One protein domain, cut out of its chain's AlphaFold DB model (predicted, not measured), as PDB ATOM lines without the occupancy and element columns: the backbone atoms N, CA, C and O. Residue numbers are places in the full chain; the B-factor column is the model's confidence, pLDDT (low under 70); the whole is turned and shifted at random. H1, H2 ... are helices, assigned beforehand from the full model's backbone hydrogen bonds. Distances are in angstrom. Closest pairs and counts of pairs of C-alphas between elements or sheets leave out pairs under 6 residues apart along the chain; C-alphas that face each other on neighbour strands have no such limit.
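What this domain is: This is residues 3 to 32 and 51 to 147 of the 172 residues of an uncharacterized protein of Rhodopirellula sp (UniProt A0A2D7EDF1). Three long helices run lengthwise at shallow tilts, H1 alongside both H2 and H4, while H2 and H4 stay apart; the short helix H3 bridges the gap between them at one end. At the other end H4 runs on past its partners, and residues 132 to 147 stick out as a free arm. The printed part has 127 residues with four named helices, H1, H2, H3 and H4 in chain order, and no named strand: the class is all helix. The whole is loose, with a radius of gyration of the C-alphas of 19.7 A, and spans 70 by 22 by 22 A.

Where its parts are: H1, residues 3 to 31, begins with C-alpha 3 at (366.491, -19.351, 527.644) and is 41.8 A long. H2, residues 51 to 79, measures 42.1 A. H3 is residues 91 to 96, 8.6 A. H4, residues 101 to 145, covers 66.1 A and ends with C-alpha 145 at (358.302, -45.438, 584.085).

How they stand to each other: H1 and H2 touch at a shallow tilt of 19 degrees, opposite ways; their closest C-alphas, of Leu 21 and Cys 64, are 5.9 A apart. H1 and H4 touch at a shallow tilt of 25 degrees, the same way, closest at the C-alphas of Ala 22 and Ile 120, 5.7 A. H2, with residues 75 to 79 alone, only just touches H3, with 3 pairs of C-alphas within 8 A, the closest being Leu 79 and Leu 91 at 6.5 A. H3 and H4 form a helical hairpin at a tilt of 36 degrees, only just steep; H4 touches H3 with residues 103 to 111 alone, closest at the C-alphas of Leu 95 and Ser 103, 5.0 A. H1 and H3 are apart. In H1, H2, H3 and H4 every O i to N i+4 pair is within hydrogen-bond range.

The domain as a whole: The C-alphas farthest apart, of Glu 100 and Gly 147, are 70.7 A apart; without residues 132 to 147 the body spans 52 by 20 by 19 A. Residues 33 to 50 are cut out, with 10.9 A between C-alphas 32 and 51. The link from H2 to H3 is long, that from H3 to H4 tight. The mean pLDDT of the printed part is 82.9; it is under 70 at residues 31 to 32, 51 to 54, 133 to 141, 143 to 145 and 147.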
ATOM      1  N   TRP A   3     366.155 -18.285 526.699       92.56
ATOM      2  CA  TRP A   3     366.491 -19.351 527.644       92.56
ATOM      3  C   TRP A   3     367.346 -18.875 528.827       92.56
ATOM      4  O   TRP A   3     366.930 -19.057 529.966       92.56
ATOM      5  N   LEU A   4     368.470 -18.188 528.581       91.94
ATOM      6  CA  LEU A   4     369.355 -17.705 529.655       91.94
ATOM      7  C   LEU A   4     368.651 -16.748 530.628       91.94
ATOM      8  O   LEU A   4     368.889 -16.834 531.825       91.94
ATOM      9  N   ASN A   5     367.748 -15.887 530.142       93.75
ATOM     10  CA  ASN A   5     366.952 -15.014 531.014       93.75
ATOM     11  C   ASN A   5     366.029 -15.823 531.941       93.75
ATOM     12  O   ASN A   5     365.870 -15.482 533.107       93.75
ATOM     13  N   ARG A   6     365.414 -16.892 531.422       94.50
ATOM     14  CA  ARG A   6     364.552 -17.773 532.224       94.50
ATOM     15  C   ARG A   6     365.357 -18.606 533.215       94.50
ATOM     16  O   ARG A   6     364.894 -18.817 534.324       94.50
ATOM     17  N   VAL A   7     366.549 -19.052 532.822       93.69
ATOM     18  CA  VAL A   7     367.484 -19.736 533.721       93.69
ATOM     19  C   VAL A   7     367.918 -18.816 534.854       93.69
ATOM     20  O   VAL A   7     367.902 -19.238 535.997       93.69
ATOM     21  N   GLU A   8     368.269 -17.567 534.558       94.56
ATOM     22  CA  GLU A   8     368.657 -16.598 535.583       94.56
ATOM     23  C   GLU A   8     367.527 -16.342 536.580       94.56
ATOM     24  O   GLU A   8     367.737 -16.534 537.770       94.56
ATOM     25  N   ALA A   9     366.313 -16.058 536.094       94.75
ATOM     26  CA  ALA A   9     365.147 -15.896 536.961       94.75
ATOM     27  C   ALA A   9     364.864 -17.154 537.802       94.75
ATOM     28  O   ALA A   9     364.510 -17.057 538.970       94.75
ATOM     29  N   TYR A  10     365.048 -18.345 537.226       94.94
ATOM     30  CA  TYR A  10     364.929 -19.599 537.964       94.94
ATOM     31  C   TYR A  10     365.996 -19.754 539.053       94.94
ATOM     32  O   TYR A  10     365.677 -20.251 540.129       94.94
ATOM     33  N   LEU A  11     367.245 -19.364 538.787       93.81
ATOM     34  CA  LEU A  11     368.316 -19.427 539.779       93.81
ATOM     35  C   LEU A  11     368.089 -18.416 540.907       93.81
ATOM     36  O   LEU A  11     368.283 -18.788 542.057       93.81
ATOM     37  N   ASP A  12     367.619 -17.203 540.600       94.06
ATOM     38  CA  ASP A  12     367.235 -16.202 541.609       94.06
ATOM     39  C   ASP A  12     366.148 -16.759 542.543       94.06
ATOM     40  O   ASP A  12     366.271 -16.744 543.765       94.06
ATOM     41  N   ASP A  13     365.105 -17.331 541.950       93.06
ATOM     42  CA  ASP A  13     364.005 -17.979 542.656       93.06
ATOM     43  C   ASP A  13     364.448 -19.184 543.504       93.06
ATOM     44  O   ASP A  13     363.920 -19.419 544.592       93.06
ATOM     45  N   LEU A  14     365.362 -20.001 542.975       91.69
ATOM     46  CA  LEU A  14     365.870 -21.190 543.656       91.69
ATOM     47  C   LEU A  14     366.758 -20.811 544.841       91.69
ATOM     48  O   LEU A  14     366.694 -21.473 545.871       91.69
ATOM     49  N   GLU A  15     367.558 -19.758 544.699       91.94
ATOM     50  CA  GLU A  15     368.413 -19.211 545.753       91.94
ATOM     51  C   GLU A  15     367.571 -18.710 546.935       91.94
ATOM     52  O   GLU A  15     367.817 -19.104 548.071       91.94
ATOM     53  N   VAL A  16     366.488 -17.970 546.668       92.38
ATOM     54  CA  VAL A  16     365.550 -17.527 547.716       92.38
ATOM     55  C   VAL A  16     364.908 -18.713 548.444       92.38
ATOM     56  O   VAL A  16     364.848 -18.728 549.674       92.38
ATOM     57  N   ALA A  17     364.451 -19.727 547.703       89.44
ATOM     58  CA  ALA A  17     363.864 -20.926 548.300       89.44
ATOM     59  C   ALA A  17     364.894 -21.733 549.119       89.44
ATOM     60  O   ALA A  17     364.567 -22.264 550.182       89.44
ATOM     61  N   ALA A  18     366.143 -21.804 548.645       88.25
ATOM     62  CA  ALA A  18     367.256 -22.446 549.337       88.25
ATOM     63  C   ALA A  18     367.564 -21.768 550.675       88.25
ATOM     64  O   ALA A  18     367.647 -22.438 551.705       88.25
ATOM     65  N   ASP A  19     367.696 -20.443 550.663       90.25
ATOM     66  CA  ASP A  19     367.990 -19.647 551.852       90.25
ATOM     67  C   ASP A  19     366.885 -19.760 552.899       90.25
ATOM     68  O   ASP A  19     367.160 -19.942 554.091       90.25
ATOM     69  N   GLU A  20     365.624 -19.703 552.469       89.50
ATOM     70  CA  GLU A  20     364.495 -19.856 553.379       89.50
ATOM     71  C   GLU A  20     364.474 -21.259 554.002       89.50
ATOM     72  O   GLU A  20     364.339 -21.388 555.221       89.50
ATOM     73  N   LEU A  21     364.711 -22.309 553.210       86.56
ATOM     74  CA  LEU A  21     364.810 -23.678 553.715       86.56
ATOM     75  C   LEU A  21     365.959 -23.836 554.728       86.56
ATOM     76  O   LEU A  21     365.760 -24.406 555.805       86.56
ATOM     77  N   ALA A  22     367.138 -23.285 554.430       86.81
ATOM     78  CA  ALA A  22     368.284 -23.294 555.337       86.81
ATOM     79  C   ALA A  22     367.964 -22.580 556.661       86.81
ATOM     80  O   ALA A  22     368.282 -23.080 557.749       86.81
ATOM     81  N   ARG A  23     367.289 -21.428 556.588       87.25
ATOM     82  CA  ARG A  23     366.864 -20.653 557.757       87.25
ATOM     83  C   ARG A  23     365.877 -21.433 558.621       87.25
ATOM     84  O   ARG A  23     366.051 -21.471 559.840       87.25
ATOM     85  N   GLN A  24     364.884 -22.082 558.012       84.25
ATOM     86  CA  GLN A  24     363.900 -22.897 558.734       84.25
ATOM     87  C   GLN A  24     364.554 -24.104 559.414       84.25
ATOM     88  O   GLN A  24     364.301 -24.355 560.593       84.25
ATOM     89  N   MET A  25     365.465 -24.806 558.732       81.12
ATOM     90  CA  MET A  25     366.207 -25.918 559.337       81.12
ATOM     91  C   MET A  25     367.065 -25.472 560.522       81.12
ATOM     92  O   MET A  25     367.105 -26.142 561.556       81.12
ATOM     93  N   LYS A  26     367.727 -24.316 560.410       81.56
ATOM     94  CA  LYS A  26     368.502 -23.748 561.517       81.56
ATOM     95  C   LYS A  26     367.607 -23.379 562.701       81.56
ATOM     96  O   LYS A  26     367.986 -23.658 563.836       81.56
ATOM     97  N   GLN A  27     366.434 -22.799 562.448       80.00
ATOM     98  CA  GLN A  27     365.472 -22.466 563.499       80.00
ATOM     99  C   GLN A  27     364.967 -23.726 564.213       80.00
ATOM    100  O   GLN A  27     365.033 -23.790 565.436       80.00
ATOM    101  N   MET A  28     364.590 -24.771 563.467       75.06
ATOM    102  CA  MET A  28     364.196 -26.058 564.053       75.06
ATOM    103  C   MET A  28     365.299 -26.662 564.924       75.06
ATOM    104  O   MET A  28     365.013 -27.212 565.981       75.06
ATOM    105  N   LYS A  29     366.568 -26.539 564.516       72.25
ATOM    106  CA  LYS A  29     367.696 -26.995 565.337       72.25
ATOM    107  C   LYS A  29     367.796 -26.236 566.660       72.25
ATOM    108  O   LYS A  29     368.101 -26.850 567.675       72.25
ATOM    109  N   VAL A  30     367.571 -24.923 566.647       72.25
ATOM    110  CA  VAL A  30     367.606 -24.082 567.855       72.25
ATOM    111  C   VAL A  30     366.443 -24.422 568.782       72.25
ATOM    112  O   VAL A  30     366.670 -24.633 569.968       72.25
ATOM    113  N   ASP A  31     365.233 -24.555 568.241       66.38
ATOM    114  CA  ASP A  31     364.025 -24.845 569.026       66.38
ATOM    115  C   ASP A  31     364.053 -26.255 569.650       66.38
ATOM    116  O   ASP A  31     363.404 -26.508 570.663       66.38
ATOM    117  N   GLN A  32     364.838 -27.173 569.075       61.66
ATOM    118  CA  GLN A  32     365.072 -28.517 569.614       61.66
ATOM    119  C   GLN A  32     366.117 -28.569 570.737       61.66
ATOM    120  O   GLN A  32     366.217 -29.598 571.407       61.66
ATOM    121  N   ALA A  51     354.825 -28.072 571.709       58.09
ATOM    122  CA  ALA A  51     354.219 -28.917 570.678       58.09
ATOM    123  C   ALA A  51     353.591 -28.082 569.544       58.09
ATOM    124  O   ALA A  51     353.734 -28.421 568.370       58.09
ATOM    125  N   VAL A  52     352.954 -26.955 569.881       61.28
ATOM    126  CA  VAL A  52     352.426 -25.992 568.900       61.28
ATOM    127  C   VAL A  52     353.559 -25.337 568.101       61.28
ATOM    128  O   VAL A  52     353.444 -25.208 566.882       61.28
ATOM    129  N   GLY A  53     354.668 -24.973 568.753       60.22
ATOM    130  CA  GLY A  53     355.850 -24.407 568.096       60.22
ATOM    131  C   GLY A  53     356.514 -25.374 567.112       60.22
ATOM    132  O   GLY A  53     356.810 -24.992 565.981       60.22
ATOM    133  N   VAL A  54     356.676 -26.642 567.505       66.94
ATOM    134  CA  VAL A  54     357.232 -27.692 566.638       66.94
ATOM    135  C   VAL A  54     356.313 -27.966 565.446       66.94
ATOM    136  O   VAL A  54     356.798 -27.975 564.318       66.94
ATOM    137  N   ASN A  55     354.996 -28.094 565.654       71.56
ATOM    138  CA  ASN A  55     354.046 -28.297 564.554       71.56
ATOM    139  C   ASN A  55     354.071 -27.141 563.545       71.56
ATOM    140  O   ASN A  55     354.151 -27.382 562.343       71.56
ATOM    141  N   ALA A  56     354.085 -25.891 564.016       73.75
ATOM    142  CA  ALA A  56     354.169 -24.726 563.137       73.75
ATOM    143  C   ALA A  56     355.495 -24.675 562.352       73.75
ATOM    144  O   ALA A  56     355.517 -24.273 561.187       73.75
ATOM    145  N   ALA A  57     356.610 -25.087 562.963       72.69
ATOM    146  CA  ALA A  57     357.896 -25.196 562.275       72.69
ATOM    147  C   ALA A  57     357.891 -26.320 561.221       72.69
ATOM    148  O   ALA A  57     358.383 -26.126 560.110       72.69
ATOM    149  N   THR A  58     357.272 -27.465 561.528       76.06
ATOM    150  CA  THR A  58     357.095 -28.578 560.584       76.06
ATOM    151  C   THR A  58     356.211 -28.191 559.395       76.06
ATOM    152  O   THR A  58     356.559 -28.505 558.260       76.06
ATOM    153  N   GLU A  59     355.114 -27.463 559.614       80.38
ATOM    154  CA  GLU A  59     354.251 -26.961 558.535       80.38
ATOM    155  C   GLU A  59     354.998 -26.001 557.599       80.38
ATOM    156  O   GLU A  59     354.904 -26.116 556.374       80.38
ATOM    157  N   ARG A  60     355.798 -25.082 558.155       80.56
ATOM    158  CA  ARG A  60     356.639 -24.172 557.358       80.56
ATOM    159  C   ARG A  60     357.680 -24.929 556.542       80.56
ATOM    160  O   ARG A  60     357.867 -24.615 555.368       80.56
ATOM    161  N   LEU A  61     358.317 -25.940 557.132       81.38
ATOM    162  CA  LEU A  61     359.264 -26.796 556.422       81.38
ATOM    163  C   LEU A  61     358.582 -27.541 555.266       81.38
ATOM    164  O   LEU A  61     359.113 -27.559 554.159       81.38
ATOM    165  N   ALA A  62     357.391 -28.100 555.493       81.06
ATOM    166  CA  ALA A  62     356.615 -28.777 554.455       81.06
ATOM    167  C   ALA A  62     356.268 -27.834 553.290       81.06
ATOM    168  O   ALA A  62     356.395 -28.218 552.127       81.06
ATOM    169  N   SER A  63     355.908 -26.582 553.587       85.62
ATOM    170  CA  SER A  63     355.685 -25.557 552.561       85.62
ATOM    171  C   SER A  63     356.952 -25.267 551.750       85.62
ATOM    172  O   SER A  63     356.886 -25.218 550.524       85.62
ATOM    173  N   CYS A  64     358.106 -25.116 552.410       85.19
ATOM    174  CA  CYS A  64     359.385 -24.869 551.732       85.19
ATOM    175  C   CYS A  64     359.789 -26.048 550.832       85.19
ATOM    176  O   CYS A  64     360.278 -25.851 549.722       85.19
ATOM    177  N   LEU A  65     359.552 -27.285 551.283       83.44
ATOM    178  CA  LEU A  65     359.812 -28.487 550.487       83.44
ATOM    179  C   LEU A  65     358.906 -28.559 549.255       83.44
ATOM    180  O   LEU A  65     359.396 -28.829 548.160       83.44
ATOM    181  N   SER A  66     357.616 -28.253 549.404       85.88
ATOM    182  CA  SER A  66     356.685 -28.207 548.271       85.88
ATOM    183  C   SER A  66     357.089 -27.146 547.240       85.88
ATOM    184  O   SER A  66     357.017 -27.381 546.031       85.88
ATOM    185  N   GLU A  67     357.586 -25.994 547.696       88.81
ATOM    186  CA  GLU A  67     358.135 -24.976 546.802       88.81
ATOM    187  C   GLU A  67     359.363 -25.494 546.039       88.81
ATOM    188  O   GLU A  67     359.441 -25.334 544.816       88.81
ATOM    189  N   LEU A  68     360.283 -26.182 546.723       85.44
ATOM    190  CA  LEU A  68     361.476 -26.765 546.110       85.44
ATOM    191  C   LEU A  68     361.130 -27.849 545.074       85.44
ATOM    192  O   LEU A  68     361.714 -27.872 543.990       85.44
ATOM    193  N   GLU A  69     360.138 -28.700 545.346       87.19
ATOM    194  CA  GLU A  69     359.597 -29.657 544.368       87.19
ATOM    195  C   GLU A  69     359.057 -28.939 543.120       87.19
ATOM    196  O   GLU A  69     359.329 -29.339 541.981       87.19
ATOM    197  N   GLY A  70     358.361 -27.817 543.320       85.88
ATOM    198  CA  GLY A  70     357.929 -26.930 542.242       85.88
ATOM    199  C   GLY A  70     359.099 -26.384 541.416       85.88
ATOM    200  O   GLY A  70     359.020 -26.336 540.179       85.88
ATOM    201  N   LYS A  71     360.218 -26.026 542.063       87.50
ATOM    202  CA  LYS A  71     361.449 -25.605 541.375       87.50
ATOM    203  C   LYS A  71     362.075 -26.761 540.584       87.50
ATOM    204  O   LYS A  71     362.454 -26.549 539.433       87.50
ATOM    205  N   VAL A  72     362.079 -27.997 541.093       86.69
ATOM    206  CA  VAL A  72     362.532 -29.179 540.326       86.69
ATOM    207  C   VAL A  72     361.699 -29.360 539.054       86.69
ATOM    208  O   VAL A  72     362.252 -29.515 537.965       86.69
ATOM    209  N   ALA A  73     360.372 -29.246 539.144       86.69
ATOM    210  CA  ALA A  73     359.509 -29.301 537.964       86.69
ATOM    211  C   ALA A  73     359.764 -28.135 536.985       86.69
ATOM    212  O   ALA A  73     359.653 -28.294 535.766       86.69
ATOM    213  N   HIS A  74     360.118 -26.944 537.485       90.06
ATOM    214  CA  HIS A  74     360.536 -25.821 536.643       90.06
ATOM    215  C   HIS A  74     361.863 -26.098 535.922       90.06
ATOM    216  O   HIS A  74     361.953 -25.860 534.715       90.06
ATOM    217  N   ARG A  75     362.848 -26.681 536.612       92.00
ATOM    218  CA  ARG A  75     364.127 -27.108 536.026       92.00
ATOM    219  C   ARG A  75     363.915 -28.027 534.829       92.00
ATOM    220  O   ARG A  75     364.474 -27.788 533.765       92.00
ATOM    221  N   GLU A  76     363.054 -29.034 534.970       89.62
ATOM    222  CA  GLU A  76     362.746 -29.971 533.882       89.62
ATOM    223  C   GLU A  76     362.143 -29.267 532.656       89.62
ATOM    224  O   GLU A  76     362.447 -29.619 531.514       89.62
ATOM    225  N   ARG A  77     361.326 -28.226 532.865       91.81
ATOM    226  CA  ARG A  77     360.796 -27.400 531.766       91.81
ATOM    227  C   ARG A  77     361.888 -26.588 531.075       91.81
ATOM    228  O   ARG A  77     361.848 -26.456 529.856       91.81
ATOM    229  N   LEU A  78     362.858 -26.064 531.825       91.88
ATOM    230  CA  LEU A  78     364.002 -25.347 531.257       91.88
ATOM    231  C   LEU A  78     364.918 -26.273 530.456       91.88
ATOM    232  O   LEU A  78     365.392 -25.876 529.394       91.88
ATOM    233  N   LEU A  79     365.133 -27.504 530.923       91.69
ATOM    234  CA  LEU A  79     365.958 -28.497 530.230       91.69
ATOM    235  C   LEU A  79     365.344 -28.957 528.904       91.69
ATOM    236  O   LEU A  79     366.081 -29.217 527.957       91.69
ATOM    237  N   ARG A  80     364.009 -29.042 528.834       90.88
ATOM    238  CA  ARG A  80     363.257 -29.465 527.638       90.88
ATOM    239  C   ARG A  80     362.834 -28.315 526.723       90.88
ATOM    240  O   ARG A  80     362.111 -28.546 525.755       90.88
ATOM    241  N   ALA A  81     363.208 -27.077 527.037       92.00
ATOM    242  CA  ALA A  81     362.824 -25.932 526.224       92.00
ATOM    243  C   ALA A  81     363.460 -26.023 524.825       92.00
ATOM    244  O   ALA A  81     364.629 -26.369 524.695       92.00
ATOM    245  N   ALA A  82     362.700 -25.686 523.779       89.69
ATOM    246  CA  ALA A  82     363.155 -25.800 522.387       89.69
ATOM    247  C   ALA A  82     364.349 -24.887 522.041       89.69
ATOM    248  O   ALA A  82     365.055 -25.131 521.073       89.69
ATOM    249  N   ASP A  83     364.560 -23.830 522.821       89.62
ATOM    250  CA  ASP A  83     365.667 -22.878 522.717       89.62
ATOM    251  C   ASP A  83     366.797 -23.155 523.731       89.62
ATOM    252  O   ASP A  83     367.690 -22.318 523.891       89.62
ATOM    253  N   ALA A  84     366.756 -24.291 524.439       88.62
ATOM    254  CA  ALA A  84     367.836 -24.738 525.315       88.62
ATOM    255  C   ALA A  84     369.019 -25.301 524.499       88.62
ATOM    256  O   ALA A  84     368.807 -25.872 523.429       88.62
ATOM    257  N   PRO A  85     370.266 -25.205 525.001       88.00
ATOM    258  CA  PRO A  85     371.419 -25.843 524.365       88.00
ATOM    259  C   PRO A  85     371.222 -27.356 524.201       88.00
ATOM    260  O   PRO A  85     370.760 -28.020 525.131       88.00
ATOM    261  N   GLU A  86     371.598 -27.917 523.050       85.19
ATOM    262  CA  GLU A  86     371.439 -29.356 522.767       85.19
ATOM    263  C   GLU A  86     372.421 -30.228 523.564       85.19
ATOM    264  O   GLU A  86     372.075 -31.328 523.992       85.19
ATOM    265  N   SER A  87     373.633 -29.729 523.811       85.19
ATOM    266  CA  SER A  87     374.669 -30.431 524.572       85.19
ATOM    267  C   SER A  87     374.418 -30.363 526.079       85.19
ATOM    268  O   SER A  87     374.198 -29.276 526.610       85.19
ATOM    269  N   GLY A  88     374.532 -31.500 526.766       83.12
ATOM    270  CA  GLY A  88     374.360 -31.609 528.219       83.12
ATOM    271  C   GLY A  88     372.960 -32.073 528.619       83.12
ATOM    272  O   GLY A  88     371.958 -31.713 527.993       83.12
ATOM    273  N   LEU A  89     372.895 -32.888 529.667       85.12
ATOM    274  CA  LEU A  89     371.683 -33.452 530.262       85.12
ATOM    275  C   LEU A  89     371.220 -32.642 531.476       85.12
ATOM    276  O   LEU A  89     370.025 -32.610 531.772       85.12
ATOM    277  N   THR A  90     372.143 -31.960 532.151       88.06
ATOM    278  CA  THR A  90     371.852 -31.120 533.319       88.06
ATOM    279  C   THR A  90     371.914 -29.630 532.983       88.06
ATOM    280  O   THR A  90     372.373 -29.213 531.919       88.06
ATOM    281  N   LEU A  91     371.405 -28.796 533.896       88.38
ATOM    282  CA  LEU A  91     371.339 -27.350 533.681       88.38
ATOM    283  C   LEU A  91     372.740 -26.725 533.763       88.38
ATOM    284  O   LEU A  91     373.056 -25.844 532.968       88.38
ATOM    285  N   SER A  92     373.595 -27.248 534.649       89.81
ATOM    286  CA  SER A  92     375.013 -26.897 534.749       89.81
ATOM    287  C   SER A  92     375.781 -27.295 533.487       89.81
ATOM    288  O   SER A  92     376.422 -26.435 532.895       89.81
ATOM    289  N   GLU A  93     375.631 -28.523 532.983       89.06
ATOM    290  CA  GLU A  93     376.284 -28.958 531.735       89.06
ATOM    291  C   GLU A  93     375.872 -28.099 530.528       89.06
ATOM    292  O   GLU A  93     376.713 -27.688 529.724       89.06
ATOM    293  N   LYS A  94     374.577 -27.772 530.406       90.31
ATOM    294  CA  LYS A  94     374.075 -26.892 529.336       90.31
ATOM    295  C   LYS A  94     374.645 -25.472 529.438       90.31
ATOM    296  O   LYS A  94     374.904 -24.842 528.413       90.31
ATOM    297  N   LEU A  95     374.838 -24.957 530.656       90.19
ATOM    298  CA  LEU A  95     375.452 -23.648 530.897       90.19
ATOM    299  C   LEU A  95     376.968 -23.661 530.658       90.19
ATOM    300  O   LEU A  95     377.493 -22.706 530.087       90.19
ATOM    301  N   GLU A  96     377.660 -24.734 531.035       89.69
ATOM    302  CA  GLU A  96     379.100 -24.917 530.830       89.69
ATOM    303  C   GLU A  96     379.456 -25.012 529.342       89.69
ATOM    304  O   GLU A  96     380.418 -24.393 528.881       89.69
ATOM    305  N   ALA A  97     378.630 -25.715 528.561       86.38
ATOM    306  CA  ALA A  97     378.772 -25.784 527.109       86.38
ATOM    307  C   ALA A  97     378.614 -24.409 526.426       86.38
ATOM    308  O   ALA A  97     379.101 -24.189 525.310       86.38
ATOM    309  N   GLY A  98     377.959 -23.457 527.100       83.94
ATOM    310  CA  GLY A  98     377.837 -22.078 526.658       83.94
ATOM    311  C   GLY A  98     379.181 -21.347 526.689       83.94
ATOM    312  O   GLY A  98     379.786 -21.136 527.736       83.94
ATOM    313  N   ARG A  99     379.643 -20.863 525.530       80.12
ATOM    314  CA  ARG A  99     380.911 -20.109 525.432       80.12
ATOM    315  C   ARG A  99     380.832 -18.677 525.967       80.12
ATOM    316  O   ARG A  99     381.860 -18.009 526.080       80.12
ATOM    317  N   GLU A 100     379.635 -18.200 526.280       87.31
ATOM    318  CA  GLU A 100     379.381 -16.814 526.651       87.31
ATOM    319  C   GLU A 100     379.721 -16.520 528.118       87.31
ATOM    320  O   GLU A 100     379.493 -17.363 528.991       87.31
ATOM    321  N   PRO A 101     380.201 -15.301 528.436       88.69
ATOM    322  CA  PRO A 101     380.502 -14.907 529.814       88.69
ATOM    323  C   PRO A 101     379.310 -15.064 530.765       88.69
ATOM    324  O   PRO A 101     379.483 -15.470 531.913       88.69
ATOM    325  N   ARG A 102     378.095 -14.785 530.274       90.62
ATOM    326  CA  ARG A 102     376.861 -14.906 531.059       90.62
ATOM    327  C   ARG A 102     376.562 -16.359 531.426       90.62
ATOM    328  O   ARG A 102     376.278 -16.625 532.587       90.62
ATOM    329  N   SER A 103     376.716 -17.300 530.492       90.75
ATOM    330  CA  SER A 103     376.546 -18.733 530.773       90.75
ATOM    331  C   SER A 103     377.519 -19.223 531.841       90.75
ATOM    332  O   SER A 103     377.107 -19.916 532.764       90.75
ATOM    333  N   ARG A 104     378.783 -18.775 531.799       90.69
ATOM    334  CA  ARG A 104     379.778 -19.103 532.836       90.69
ATOM    335  C   ARG A 104     379.427 -18.518 534.203       90.69
ATOM    336  O   ARG A 104     379.677 -19.156 535.221       90.69
ATOM    337  N   SER A 105     378.875 -17.306 534.237       93.25
ATOM    338  CA  SER A 105     378.413 -16.683 535.481       93.25
ATOM    339  C   SER A 105     377.267 -17.478 536.102       93.25
ATOM    340  O   SER A 105     377.304 -17.787 537.290       93.25
ATOM    341  N   LEU A 106     376.272 -17.847 535.292       92.75
ATOM    342  CA  LEU A 106     375.135 -18.654 535.734       92.75
ATOM    343  C   LEU A 106     375.562 -20.074 536.126       92.75
ATOM    344  O   LEU A 106     375.055 -20.600 537.107       92.75
ATOM    345  N   TYR A 107     376.533 -20.665 535.424       92.69
ATOM    346  CA  TYR A 107     377.126 -21.952 535.792       92.69
ATOM    347  C   TYR A 107     377.700 -21.916 537.211       92.69
ATOM    348  O   TYR A 107     377.334 -22.740 538.039       92.69
ATOM    349  N   ARG A 108     378.526 -20.908 537.529       92.31
ATOM    350  CA  ARG A 108     379.084 -20.751 538.882       92.31
ATOM    351  C   ARG A 108     378.001 -20.581 539.944       92.31
ATOM    352  O   ARG A 108     378.116 -21.173 541.005       92.31
ATOM    353  N   ARG A 109     376.942 -19.815 539.654       92.88
ATOM    354  CA  ARG A 109     375.789 -19.698 540.565       92.88
ATOM    355  C   ARG A 109     375.106 -21.047 540.786       92.88
ATOM    356  O   ARG A 109     374.734 -21.364 541.907       92.88
ATOM    357  N   CYS A 110     374.974 -21.849 539.732       91.31
ATOM    358  CA  CYS A 110     374.408 -23.190 539.815       91.31
ATOM    359  C   CYS A 110     375.240 -24.104 540.734       91.31
ATOM    360  O   CYS A 110     374.664 -24.844 541.529       91.31
ATOM    361  N   GLU A 111     376.572 -24.012 540.667       90.94
ATOM    362  CA  GLU A 111     377.482 -24.727 541.574       90.94
ATOM    363  C   GLU A 111     377.302 -24.261 543.025       90.94
ATOM    364  O   GLU A 111     377.052 -25.082 543.900       90.94
ATOM    365  N   THR A 112     377.309 -22.947 543.277       91.31
ATOM    366  CA  THR A 112     377.111 -22.391 544.628       91.31
ATOM    367  C   THR A 112     375.775 -22.817 545.244       91.31
ATOM    368  O   THR A 112     375.729 -23.247 546.393       91.31
ATOM    369  N   ILE A 113     374.680 -22.765 544.481       88.75
ATOM    370  CA  ILE A 113     373.367 -23.213 544.969       88.75
ATOM    371  C   ILE A 113     373.364 -24.731 545.223       88.75
ATOM    372  O   ILE A 113     372.714 -25.202 546.157       88.75
ATOM    373  N   SER A 114     374.098 -25.511 544.426       87.75
ATOM    374  CA  SER A 114     374.230 -26.959 544.636       87.75
ATOM    375  C   SER A 114     374.978 -27.279 545.933       87.75
ATOM    376  O   SER A 114     374.564 -28.179 546.664       87.75
ATOM    377  N   GLU A 115     376.024 -26.515 546.257       89.31
ATOM    378  CA  GLU A 115     376.728 -26.599 547.542       89.31
ATOM    379  C   GLU A 115     375.792 -26.257 548.711       89.31
ATOM    380  O   GLU A 115     375.682 -27.038 549.658       89.31
ATOM    381  N   MET A 116     375.023 -25.165 548.612       87.31
ATOM    382  CA  MET A 116     374.027 -24.797 549.631       87.31
ATOM    383  C   MET A 116     372.996 -25.912 549.860       87.31
ATOM    384  O   MET A 116     372.670 -26.244 550.999       87.31
ATOM    385  N   MET A 117     372.496 -26.528 548.787       85.00
ATOM    386  CA  MET A 117     371.552 -27.648 548.870       85.00
ATOM    387  C   MET A 117     372.164 -28.886 549.532       85.00
ATOM    388  O   MET A 117     371.477 -29.589 550.277       85.00
ATOM    389  N   ALA A 118     373.451 -29.155 549.298       86.50
ATOM    390  CA  ALA A 118     374.162 -30.237 549.968       86.50
ATOM    391  C   ALA A 118     374.281 -29.980 551.481       86.50
ATOM    392  O   ALA A 118     374.026 -30.887 552.277       86.50
ATOM    393  N   ASP A 119     374.582 -28.747 551.886       86.12
ATOM    394  CA  ASP A 119     374.645 -28.356 553.298       86.12
ATOM    395  C   ASP A 119     373.280 -28.449 553.989       86.12
ATOM    396  O   ASP A 119     373.172 -29.011 555.084       86.12
ATOM    397  N   ILE A 120     372.218 -27.983 553.324       85.19
ATOM    398  CA  ILE A 120     370.830 -28.140 553.783       85.19
ATOM    399  C   ILE A 120     370.509 -29.623 553.998       85.19
ATOM    400  O   ILE A 120     370.007 -29.999 555.057       85.19
ATOM    401  N   ASN A 121     370.840 -30.488 553.036       84.00
ATOM    402  CA  ASN A 121     370.609 -31.927 553.158       84.00
ATOM    403  C   ASN A 121     371.381 -32.534 554.346       84.00
ATOM    404  O   ASN A 121     370.816 -33.269 555.154       84.00
ATOM    405  N   ASN A 122     372.651 -32.163 554.524       84.00
ATOM    406  CA  ASN A 122     373.445 -32.598 555.675       84.00
ATOM    407  C   ASN A 122     372.820 -32.158 557.009       84.00
ATOM    408  O   ASN A 122     372.788 -32.927 557.974       84.00
ATOM    409  N   HIS A 123     372.286 -30.936 557.081       81.81
ATOM    410  CA  HIS A 123     371.564 -30.452 558.260       81.81
ATOM    411  C   HIS A 123     370.261 -31.217 558.503       81.81
ATOM    412  O   HIS A 123     369.986 -31.587 559.646       81.81
ATOM    413  N   ALA A 124     369.503 -31.518 557.448       79.94
ATOM    414  CA  ALA A 124     368.289 -32.324 557.521       79.94
ATOM    415  C   ALA A 124     368.566 -33.722 558.091       79.94
ATOM    416  O   ALA A 124     367.889 -34.163 559.019       79.94
ATOM    417  N   LEU A 125     369.602 -34.393 557.579       81.25
ATOM    418  CA  LEU A 125     370.026 -35.711 558.050       81.25
ATOM    419  C   LEU A 125     370.443 -35.670 559.521       81.25
ATOM    420  O   LEU A 125     370.025 -36.522 560.304       81.25
ATOM    421  N   SER A 126     371.212 -34.655 559.923       79.50
ATOM    422  CA  SER A 126     371.592 -34.476 561.327       79.50
ATOM    423  C   SER A 126     370.369 -34.288 562.228       79.50
ATOM    424  O   SER A 126     370.313 -34.906 563.289       79.50
ATOM    425  N   LEU A 127     369.393 -33.472 561.817       76.62
ATOM    426  CA  LEU A 127     368.152 -33.273 562.566       76.62
ATOM    427  C   LEU A 127     367.354 -34.572 562.673       76.62
ATOM    428  O   LEU A 127     366.916 -34.921 563.765       76.62
ATOM    429  N   PHE A 128     367.212 -35.315 561.576       76.56
ATOM    430  CA  PHE A 128     366.497 -36.589 561.565       76.56
ATOM    431  C   PHE A 128     367.126 -37.606 562.521       76.56
ATOM    432  O   PHE A 128     366.428 -38.220 563.327       76.56
ATOM    433  N   VAL A 129     368.453 -37.743 562.489       75.56
ATOM    434  CA  VAL A 129     369.180 -38.639 563.394       75.56
ATOM    435  C   VAL A 129     368.987 -38.210 564.850       75.56
ATOM    436  O   VAL A 129     368.698 -39.059 565.691       75.56
ATOM    437  N   CYS A 130     369.095 -36.917 565.165       74.44
ATOM    438  CA  CYS A 130     368.852 -36.422 566.522       74.44
ATOM    439  C   CYS A 130     367.416 -36.702 566.986       74.44
ATOM    440  O   CYS A 130     367.228 -37.197 568.096       74.44
ATOM    441  N   GLN A 131     366.417 -36.449 566.137       72.25
ATOM    442  CA  GLN A 131     365.013 -36.719 566.448       72.25
ATOM    443  C   GLN A 131     364.744 -38.207 566.678       72.25
ATOM    444  O   GLN A 131     364.063 -38.564 567.636       72.25
ATOM    445  N   PHE A 132     365.341 -39.084 565.870       72.00
ATOM    446  CA  PHE A 132     365.246 -40.528 566.062       72.00
ATOM    447  C   PHE A 132     365.806 -40.972 567.424       72.00
ATOM    448  O   PHE A 132     365.158 -41.720 568.151       72.00
ATOM    449  N   HIS A 133     366.985 -40.475 567.812       69.69
ATOM    450  CA  HIS A 133     367.580 -40.817 569.108       69.69
ATOM    451  C   HIS A 133     366.775 -40.258 570.288       69.69
ATOM    452  O   HIS A 133     366.612 -40.951 571.290       69.69
ATOM    453  N   LEU A 134     366.240 -39.036 570.174       68.44
ATOM    454  CA  LEU A 134     365.368 -38.451 571.197       68.44
ATOM    455  C   LEU A 134     364.070 -39.249 571.364       68.44
ATOM    456  O   LEU A 134     363.635 -39.471 572.495       68.44
ATOM    457  N   ALA A 135     363.477 -39.717 570.264       67.50
ATOM    458  CA  ALA A 135     362.288 -40.560 570.309       67.50
ATOM    459  C   ALA A 135     362.569 -41.897 571.014       67.50
ATOM    460  O   ALA A 135     361.817 -42.270 571.910       67.50
ATOM    461  N   ASN A 136     363.688 -42.558 570.691       66.88
ATOM    462  CA  ASN A 136     364.086 -43.810 571.345       66.88
ATOM    463  C   ASN A 136     364.339 -43.626 572.849       66.88
ATOM    464  O   ASN A 136     363.844 -44.410 573.650       66.88
ATOM    465  N   LEU A 137     365.044 -42.561 573.251       67.81
ATOM    466  CA  LEU A 137     365.249 -42.247 574.671       67.81
ATOM    467  C   LEU A 137     363.925 -41.974 575.395       67.81
ATOM    468  O   LEU A 137     363.759 -42.370 576.546       67.81
ATOM    469  N   THR A 138     362.983 -41.299 574.733       64.75
ATOM    470  CA  THR A 138     361.652 -41.035 575.295       64.75
ATOM    471  C   THR A 138     360.873 -42.334 575.480       64.75
ATOM    472  O   THR A 138     360.274 -42.526 576.536       64.75
ATOM    473  N   ASP A 139     360.916 -43.240 574.500       68.12
ATOM    474  CA  ASP A 139     360.281 -44.557 574.589       68.12
ATOM    475  C   ASP A 139     360.898 -45.405 575.710       68.12
ATOM    476  O   ASP A 139     360.173 -45.949 576.540       68.12
ATOM    477  N   ASP A 140     362.227 -45.422 575.832       66.19
ATOM    478  CA  ASP A 140     362.930 -46.115 576.916       66.19
ATOM    479  C   ASP A 140     362.570 -45.545 578.300       66.19
ATOM    480  O   ASP A 140     362.363 -46.304 579.249       66.19
ATOM    481  N   VAL A 141     362.438 -44.218 578.431       67.38
ATOM    482  CA  VAL A 141     361.996 -43.563 579.676       67.38
ATOM    483  C   VAL A 141     360.538 -43.892 579.989       67.38
ATOM    484  O   VAL A 141     360.223 -44.216 581.132       67.38
ATOM    485  N   VAL A 142     359.641 -43.858 579.000       70.12
ATOM    486  CA  VAL A 142     358.241 -44.268 579.182       70.12
ATOM    487  C   VAL A 142     358.164 -45.741 579.576       70.12
ATOM    488  O   VAL A 142     357.434 -46.074 580.506       70.12
ATOM    489  N   ARG A 143     358.955 -46.615 578.949       64.38
ATOM    490  CA  ARG A 143     359.028 -48.045 579.267       64.38
ATOM    491  C   ARG A 143     359.540 -48.287 580.687       64.38
ATOM    492  O   ARG A 143     358.960 -49.096 581.414       64.38
ATOM    493  N   LEU A 144     360.565 -47.541 581.106       68.44
ATOM    494  CA  LEU A 144     361.102 -47.565 582.467       68.44
ATOM    495  C   LEU A 144     360.065 -47.079 583.494       68.44
ATOM    496  O   LEU A 144     359.871 -47.727 584.519       68.44
ATOM    497  N   MET A 145     359.357 -45.977 583.213       62.25
ATOM    498  CA  MET A 145     358.302 -45.438 584.085       62.25
ATOM    499  C   MET A 145     357.054 -46.328 584.139       62.25
ATOM    500  O   MET A 145     356.404 -46.411 585.179       62.25
ATOM    501  N   ALA A 146     356.723 -47.009 583.041       70.50
ATOM    502  CA  ALA A 146     355.620 -47.962 582.965       70.50
ATOM    503  C   ALA A 146     355.943 -49.307 583.646       70.50
ATOM    504  O   ALA A 146     355.063 -50.161 583.750       70.50
ATOM    505  N   GLY A 147     357.186 -49.510 584.107       55.16
ATOM    506  CA  GLY A 147     357.622 -50.739 584.773       55.16
ATOM    507  C   GLY A 147     357.626 -51.969 583.861       55.16
ATOM    508  O   GLY A 147     357.617 -53.098 584.349       55.16
TER     509      GLY A 147